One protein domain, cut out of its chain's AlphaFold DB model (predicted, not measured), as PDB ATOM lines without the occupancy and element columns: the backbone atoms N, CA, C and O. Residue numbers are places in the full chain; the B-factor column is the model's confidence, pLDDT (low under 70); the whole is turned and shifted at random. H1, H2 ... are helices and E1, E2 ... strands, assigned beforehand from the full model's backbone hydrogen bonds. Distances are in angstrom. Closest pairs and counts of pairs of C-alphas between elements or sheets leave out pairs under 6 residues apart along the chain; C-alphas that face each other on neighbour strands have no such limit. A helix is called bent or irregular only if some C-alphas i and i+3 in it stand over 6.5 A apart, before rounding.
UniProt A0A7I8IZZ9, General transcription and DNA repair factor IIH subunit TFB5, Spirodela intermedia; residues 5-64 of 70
ATOM      1  N   SER A   5      46.707  54.842  26.661       63.12
ATOM      2  CA  SER A   5      47.636  53.704  26.671       63.12
ATOM      3  C   SER A   5      48.431  53.674  27.975       63.12
ATOM      4  O   SER A   5      48.949  54.706  28.414       63.12
ATOM      5  N   ILE A   6      48.516  52.502  28.605       64.69
ATOM      6  CA  ILE A   6      49.229  52.303  29.872       64.69
ATOM      7  C   ILE A   6      50.298  51.238  29.698       64.69
ATOM      8  O   ILE A   6      50.020  50.139  29.225       64.69
ATOM      9  N   TYR A   7      51.503  51.579  30.149       65.12
ATOM     10  CA  TYR A   7      52.675  50.715  30.138       65.12
ATOM     11  C   TYR A   7      52.832  49.986  31.478       65.12
ATOM     12  O   TYR A   7      53.001  50.625  32.520       65.12
ATOM     13  N   VAL A   8      52.786  48.651  31.459       60.97
ATOM     14  CA  VAL A   8      52.723  47.820  32.679       60.97
ATOM     15  C   VAL A   8      54.108  47.322  33.138       60.97
ATOM     16  O   VAL A   8      54.252  46.830  34.254       60.97
ATOM     17  N   ASN A   9      55.174  47.494  32.344       52.50
ATOM     18  CA  ASN A   9      56.429  46.765  32.570       52.50
ATOM     19  C   ASN A   9      57.638  47.639  32.963       52.50
ATOM     20  O   ASN A   9      58.563  47.856  32.176       52.50
ATOM     21  N   LYS A  10      57.657  48.139  34.207       57.53
ATOM     22  CA  LYS A  10      58.816  48.863  34.780       57.53
ATOM     23  C   LYS A  10      59.179  48.390  36.193       57.53
ATOM     24  O   LYS A  10      59.467  49.215  37.057       57.53
ATOM     25  N   LEU A  11      59.120  47.079  36.448       58.06
ATOM     26  CA  LEU A  11      59.451  46.492  37.752       58.06
ATOM     27  C   LEU A  11      60.451  45.324  37.634       58.06
ATOM     28  O   LEU A  11      60.438  44.610  36.631       58.06
ATOM     29  N   PRO A  12      61.338  45.127  38.632       64.31
ATOM     30  CA  PRO A  12      62.280  44.011  38.667       64.31
ATOM     31  C   PRO A  12      61.558  42.664  38.542       64.31
ATOM     32  O   PRO A  12      60.489  42.488  39.123       64.31
ATOM     33  N   ARG A  13      62.170  41.677  37.868       64.00
ATOM     34  CA  ARG A  13      61.605  40.317  37.708       64.00
ATOM     35  C   ARG A  13      61.146  39.682  39.031       64.00
ATOM     36  O   ARG A  13      60.167  38.947  39.040       64.00
ATOM     37  N   LEU A  14      61.813  40.010  40.138       65.50
ATOM     38  CA  LEU A  14      61.494  39.529  41.489       65.50
ATOM     39  C   LEU A  14      60.172  40.085  42.043       65.50
ATOM     40  O   LEU A  14      59.525  39.430  42.853       65.50
ATOM     41  N   LEU A  15      59.737  41.253  41.568       67.12
ATOM     42  CA  LEU A  15      58.467  41.875  41.949       67.12
ATOM     43  C   LEU A  15      57.336  41.570  40.971       67.12
ATOM     44  O   LEU A  15      56.195  41.948  41.222       67.12
ATOM     45  N   LEU A  16      57.624  40.854  39.881       67.81
ATOM     46  CA  LEU A  16      56.637  40.564  38.849       67.81
ATOM     47  C   LEU A  16      55.501  39.688  39.392       67.81
ATOM     48  O   LEU A  16      54.346  40.004  39.167       67.81
ATOM     49  N   SER A  17      55.803  38.635  40.157       66.31
ATOM     50  CA  SER A  17      54.786  37.746  40.748       66.31
ATOM     51  C   SER A  17      53.874  38.444  41.777       66.31
ATOM     52  O   SER A  17      52.654  38.432  41.583       66.31
ATOM     53  N   PRO A  18      54.401  39.111  42.830       70.56
ATOM     54  CA  PRO A  18      53.552  39.818  43.789       70.56
ATOM     55  C   PRO A  18      52.791  40.981  43.145       70.56
ATOM     56  O   PRO A  18      51.614  41.171  43.449       70.56
ATOM     57  N   MET A  19      53.400  41.697  42.190       68.12
ATOM     58  CA  MET A  19      52.696  42.727  41.428       68.12
ATOM     59  C   MET A  19      51.576  42.121  40.586       68.12
ATOM     60  O   MET A  19      50.457  42.615  40.618       68.12
ATOM     61  N   VAL A  20      51.842  41.046  39.845       67.44
ATOM     62  CA  VAL A  20      50.829  40.381  39.022       67.44
ATOM     63  C   VAL A  20      49.687  39.864  39.891       67.44
ATOM     64  O   VAL A  20      48.549  39.950  39.458       67.44
ATOM     65  N   ASN A  21      49.928  39.392  41.114       66.88
ATOM     66  CA  ASN A  21      48.851  38.986  42.023       66.88
ATOM     67  C   ASN A  21      48.044  40.180  42.562       66.88
ATOM     68  O   ASN A  21      46.813  40.120  42.564       66.88
ATOM     69  N   ALA A  22      48.708  41.282  42.932       68.00
ATOM     70  CA  ALA A  22      48.042  42.527  43.323       68.00
ATOM     71  C   ALA A  22      47.205  43.109  42.166       68.00
ATOM     72  O   ALA A  22      46.052  43.502  42.353       68.00
ATOM     73  N   ILE A  23      47.748  43.078  40.945       65.06
ATOM     74  CA  ILE A  23      47.062  43.505  39.724       65.06
ATOM     75  C   ILE A  23      45.973  42.508  39.325       65.06
ATOM     76  O   ILE A  23      44.932  42.949  38.881       65.06
ATOM     77  N   LYS A  24      46.127  41.190  39.497       65.00
ATOM     78  CA  LYS A  24      45.086  40.190  39.172       65.00
ATOM     79  C   LYS A  24      43.834  40.371  40.020       65.00
ATOM     80  O   LYS A  24      42.735  40.338  39.470       65.00
ATOM     81  N   GLY A  25      43.993  40.612  41.324       65.62
ATOM     82  CA  GLY A  25      42.869  40.965  42.202       65.62
ATOM     83  C   GLY A  25      42.152  42.237  41.736       65.62
ATOM     84  O   GLY A  25      40.935  42.346  41.830       65.62
ATOM     85  N   LEU A  26      42.907  43.157  41.139       62.28
ATOM     86  CA  LEU A  26      42.412  44.384  40.531       62.28
ATOM     87  C   LEU A  26      41.851  44.164  39.103       62.28
ATOM     88  O   LEU A  26      40.934  44.867  38.688       62.28
ATOM     89  N   PHE A  27      42.324  43.144  38.381       61.69
ATOM     90  CA  PHE A  27      41.951  42.804  37.005       61.69
ATOM     91  C   PHE A  27      40.534  42.230  36.921       61.69
ATOM     92  O   PHE A  27      39.805  42.516  35.972       61.69
ATOM     93  N   ILE A  28      40.114  41.500  37.963       56.19
ATOM     94  CA  ILE A  28      38.716  41.082  38.161       56.19
ATOM     95  C   ILE A  28      37.791  42.314  38.191       56.19
ATOM     96  O   ILE A  28      36.684  42.277  37.657       56.19
ATOM     97  N   THR A  29      38.268  43.437  38.732       58.81
ATOM     98  CA  THR A  29      37.556  44.723  38.757       58.81
ATOM     99  C   THR A  29      37.743  45.531  37.462       58.81
ATOM    100  O   THR A  29      36.886  46.340  37.115       58.81
ATOM    101  N   TRP A  30      38.842  45.320  36.725       63.12
ATOM    102  CA  TRP A  30      39.207  46.094  35.530       63.12
ATOM    103  C   TRP A  30      38.685  45.573  34.201       63.12
ATOM    104  O   TRP A  30      38.694  46.344  33.242       63.12
ATOM    105  N   SER A  31      38.227  44.319  34.101       60.25
ATOM    106  CA  SER A  31      37.789  43.774  32.802       60.25
ATOM    107  C   SER A  31      36.702  44.635  32.128       60.25
ATOM    108  O   SER A  31      36.607  44.672  30.908       60.25
ATOM    109  N   LYS A  32      35.954  45.418  32.920       66.88
ATOM    110  CA  LYS A  32      34.920  46.361  32.466       66.88
ATOM    111  C   LYS A  32      35.451  47.641  31.801       66.88
ATOM    112  O   LYS A  32      34.667  48.369  31.199       66.88
ATOM    113  N   PHE A  33      36.746  47.943  31.915       74.12
ATOM    114  CA  PHE A  33      37.336  49.223  31.490       74.12
ATOM    115  C   PHE A  33      38.435  49.094  30.433       74.12
ATOM    116  O   PHE A  33      38.910  50.110  29.915       74.12
ATOM    117  N   ILE A  34      38.832  47.861  30.114       77.31
ATOM    118  CA  ILE A  34      39.787  47.559  29.051       77.31
ATOM    119  C   ILE A  34      39.041  47.631  27.723       77.31
ATOM    120  O   ILE A  34      38.108  46.873  27.480       77.31
ATOM    121  N   LEU A  35      39.449  48.573  26.876       80.12
ATOM    122  CA  LEU A  35      38.882  48.755  25.542       80.12
ATOM    123  C   LEU A  35      39.597  47.860  24.528       80.12
ATOM    124  O   LEU A  35      38.956  47.311  23.637       80.12
ATOM    125  N   GLN A  36      40.917  47.712  24.667       78.75
ATOM    126  CA  GLN A  36      41.736  46.872  23.799       78.75
ATOM    127  C   GLN A  36      43.043  46.472  24.501       78.75
ATOM    128  O   GLN A  36      43.630  47.261  25.239       78.75
ATOM    129  N   ILE A  37      43.519  45.254  24.246       78.50
ATOM    130  CA  ILE A  37      44.881  44.818  24.588       78.50
ATOM    131  C   ILE A  37      45.752  45.091  23.358       78.50
ATOM    132  O   ILE A  37      45.417  44.624  22.270       78.50
ATOM    133  N   LEU A  38      46.810  45.894  23.507       76.94
ATOM    134  CA  LEU A  38      47.697  46.263  22.398       76.94
ATOM    135  C   LEU A  38      48.854  45.264  22.270       76.94
ATOM    136  O   LEU A  38      49.153  44.822  21.166       76.94
ATOM    137  N   ASP A  39      49.450  44.879  23.400       75.00
ATOM    138  CA  ASP A  39      50.420  43.786  23.531       75.00
ATOM    139  C   ASP A  39      50.529  43.340  25.004       75.00
ATOM    140  O   ASP A  39      49.787  43.822  25.866       75.00
ATOM    141  N   ASP A  40      51.471  42.442  25.307       67.50
ATOM    142  CA  ASP A  40      51.713  41.891  26.652       67.50
ATOM    143  C   ASP A  40      52.083  42.945  27.718       67.50
ATOM    144  O   ASP A  40      52.098  42.660  28.917       67.50
ATOM    145  N   THR A  41      52.404  44.172  27.301       71.19
ATOM    146  CA  THR A  41      52.850  45.279  28.156       71.19
ATOM    147  C   THR A  41      52.013  46.555  28.019       71.19
ATOM    148  O   THR A  41      52.169  47.458  28.849       71.19
ATOM    149  N   HIS A  42      51.114  46.620  27.032       74.44
ATOM    150  CA  HIS A  42      50.313  47.793  26.699       74.44
ATOM    151  C   HIS A  42      48.815  47.480  26.704       74.44
ATOM    152  O   HIS A  42      48.300  46.694  25.904       74.44
ATOM    153  N   LEU A  43      48.089  48.180  27.575       79.00
ATOM    154  CA  LEU A  43      46.629  48.136  27.637       79.00
ATOM    155  C   LEU A  43      46.051  49.480  27.209       79.00
ATOM    156  O   LEU A  43      46.519  50.533  27.647       79.00
ATOM    157  N   PHE A  44      45.001  49.435  26.394       81.38
ATOM    158  CA  PHE A  44      44.190  50.594  26.062       81.38
ATOM    159  C   PHE A  44      42.925  50.583  26.914       81.38
ATOM    160  O   PHE A  44      42.090  49.679  26.817       81.38
ATOM    161  N   VAL A  45      42.792  51.585  27.776       81.94
ATOM    162  CA  VAL A  45      41.719  51.648  28.772       81.94
ATOM    163  C   VAL A  45      40.963  52.967  28.694       81.94
ATOM    164  O   VAL A  45      41.433  53.955  28.120       81.94
ATOM    165  N   GLN A  46      39.782  52.998  29.311       79.62
ATOM    166  CA  GLN A  46      39.054  54.248  29.517       79.62
ATOM    167  C   GLN A  46      39.865  55.229  30.393       79.62
ATOM    168  O   GLN A  46      40.527  54.792  31.338       79.62
ATOM    169  N   PRO A  47      39.779  56.552  30.158       78.88
ATOM    170  CA  PRO A  47      40.590  57.546  30.870       78.88
ATOM    171  C   PRO A  47      40.495  57.476  32.402       78.88
ATOM    172  O   PRO A  47      41.525  57.493  33.070       78.88
ATOM    173  N   HIS A  48      39.285  57.315  32.957       77.62
ATOM    174  CA  HIS A  48      39.086  57.225  34.411       77.62
ATOM    175  C   HIS A  48      39.779  55.997  35.023       77.62
ATOM    176  O   HIS A  48      40.277  56.051  36.145       77.62
ATOM    177  N   ALA A  49      39.850  54.892  34.271       75.75
ATOM    178  CA  ALA A  49      40.544  53.703  34.724       75.75
ATOM    179  C   ALA A  49      42.038  53.989  34.818       75.75
ATOM    180  O   ALA A  49      42.639  53.624  35.819       75.75
ATOM    181  N   GLY A  50      42.614  54.715  33.852       74.44
ATOM    182  CA  GLY A  50      44.038  55.038  33.835       74.44
ATOM    183  C   GLY A  50      44.548  55.784  35.064       74.44
ATOM    184  O   GLY A  50      45.666  55.513  35.507       74.44
ATOM    185  N   GLU A  51      43.739  56.656  35.663       76.62
ATOM    186  CA  GLU A  51      44.090  57.287  36.941       76.62
ATOM    187  C   GLU A  51      44.064  56.289  38.103       76.62
ATOM    188  O   GLU A  51      45.022  56.234  38.876       76.62
ATOM    189  N   MET A  52      43.045  55.422  38.170       76.00
ATOM    190  CA  MET A  52      43.001  54.345  39.169       76.00
ATOM    191  C   MET A  52      44.205  53.403  39.044       76.00
ATOM    192  O   MET A  52      44.787  53.016  40.056       76.00
ATOM    193  N   ILE A  53      44.611  53.056  37.815       74.62
ATOM    194  CA  ILE A  53      45.779  52.201  37.556       74.62
ATOM    195  C   ILE A  53      47.039  52.834  38.133       74.62
ATOM    196  O   ILE A  53      47.787  52.179  38.857       74.62
ATOM    197  N   LYS A  54      47.267  54.114  37.831       76.06
ATOM    198  CA  LYS A  54      48.439  54.846  38.316       76.06
ATOM    199  C   LYS A  54      48.452  54.947  39.839       76.06
ATOM    200  O   LYS A  54      49.490  54.680  40.437       76.06
ATOM    201  N   SER A  55      47.313  55.273  40.452       77.38
ATOM    202  CA  SER A  55      47.174  55.384  41.909       77.38
ATOM    203  C   SER A  55      47.477  54.057  42.609       77.38
ATOM    204  O   SER A  55      48.356  54.016  43.468       77.38
ATOM    205  N   ARG A  56      46.876  52.942  42.172       73.38
ATOM    206  CA  ARG A  56      47.144  51.616  42.762       73.38
ATOM    207  C   ARG A  56      48.569  51.125  42.527       73.38
ATOM    208  O   ARG A  56      49.136  50.450  43.380       73.38
ATOM    209  N   MET A  57      49.169  51.473  41.389       74.19
ATOM    210  CA  MET A  57      50.579  51.175  41.132       74.19
ATOM    211  C   MET A  57      51.503  51.967  42.074       74.19
ATOM    212  O   MET A  57      52.548  51.450  42.465       74.19
ATOM    213  N   SER A  58      51.127  53.201  42.443       76.44
ATOM    214  CA  SER A  58      51.836  53.998  43.456       76.44
ATOM    215  C   SER A  58      51.714  53.365  44.837       76.44
ATOM    216  O   SER A  58      52.737  53.079  45.450       76.44
ATOM    217  N   GLU A  59      50.492  53.028  45.267       77.75
ATOM    218  CA  GLU A  59      50.239  52.346  46.547       77.75
ATOM    219  C   GLU A  59      51.038  51.044  46.662       77.75
ATOM    220  O   GLU A  59      51.690  50.789  47.672       77.75
ATOM    221  N   PHE A  60      51.046  50.232  45.597       75.00
ATOM    222  CA  PHE A  60      51.842  49.012  45.561       75.00
ATOM    223  C   PHE A  60      53.331  49.323  45.741       75.00
ATOM    224  O   PHE A  60      53.994  48.657  46.527       75.00
ATOM    225  N   ARG A  61      53.879  50.334  45.054       72.56
ATOM    226  CA  ARG A  61      55.295  50.714  45.205       72.56
ATOM    227  C   ARG A  61      55.632  51.188  46.615       72.56
ATOM    228  O   ARG A  61      56.675  50.803  47.117       72.56
ATOM    229  N   GLU A  62      54.762  51.977  47.234       77.31
ATOM    230  CA  GLU A  62      54.950  52.491  48.598       77.31
ATOM    231  C   GLU A  62      54.911  51.375  49.649       77.31
ATOM    232  O   GLU A  62      55.657  51.413  50.624       77.31
ATOM    233  N   GLN A  63      54.088  50.347  49.432       72.25
ATOM    234  CA  GLN A  63      54.016  49.172  50.305       72.25
ATOM    235  C   GLN A  63      55.141  48.155  50.063       72.25
ATOM    236  O   GLN A  63      55.355  47.267  50.888       72.25
ATOM    237  N   ASN A  64      55.862  48.245  48.941       68.19
ATOM    238  CA  ASN A  64      56.971  47.341  48.657       68.19
ATOM    239  C   ASN A  64      58.258  47.826  49.331       68.19
ATOM    240  O   ASN A  64      58.862  48.809  48.914       68.19
TER     241      ASN A  64
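What this domain is: This is residues 5 to 64 of the 70 residues of the protein "General transcription and DNA repair factor IIH subunit TFB5" of Spirodela intermedia (UniProt A0A7I8IZZ9). A small antiparallel sheet, ordered E1, E3, E2, and two helices, H1 and H2, running opposite ways, make three corners of a triangle. The 60 printed residues, of mixed class, hold E1, H1, E2, E3, H2 in turn. The whole is compact, with radius of gyration of the C-alphas 11.2 A and spans 29 by 21 by 17 A.

Where its parts are: E1, residues 5 to 7, 6.8 A long, begins at C-alpha 5 (47.636, 53.704, 26.671). E3 is residues 42 to 45, 9.6 A; E2, 34 to 39, 12.6 A. H1, residues 13 to 30, 23.2 A, is only just irregular, C-alphas 14 and 17 being 7.0 A apart, with a kink of 40 degrees near residue 24. H2, residues 47 to 63, 25.1 A, ends at C-alpha 63 (54.016, 49.172, 50.305).

How they stand to each other: Within hydrogen-bond range are N 6 and O 43, 3.0 A, between E1 and E3, and N 44 and O 36, 2.8 A, in the hairpin E2 and E3. E1, H1, E2 form a split strand-helix-strand unit, its two strands running the same way with E3 between, the crossover right-handed. H2 is on the sheet but only grazes it, with residues 47 to 54. H1 is not on it. H1 and H2 only just touch, with 3 pairs of C-alphas within 8 A, the closest Met 19 and Phe 60, 7.6 A, at a steep tilt of 40 degrees. O i to N i+4 pairs within range number 11 of 14 in H1, 12 of 13 in H2.

The domain as a whole: The farthest C-alphas, Leu 14 and Pro 47, are 29.6 A apart. The printed part has no cut; its four links between elements are tight. pLDDT is under 70 at residues 5 to 17, 19 to 32, 40 and 64.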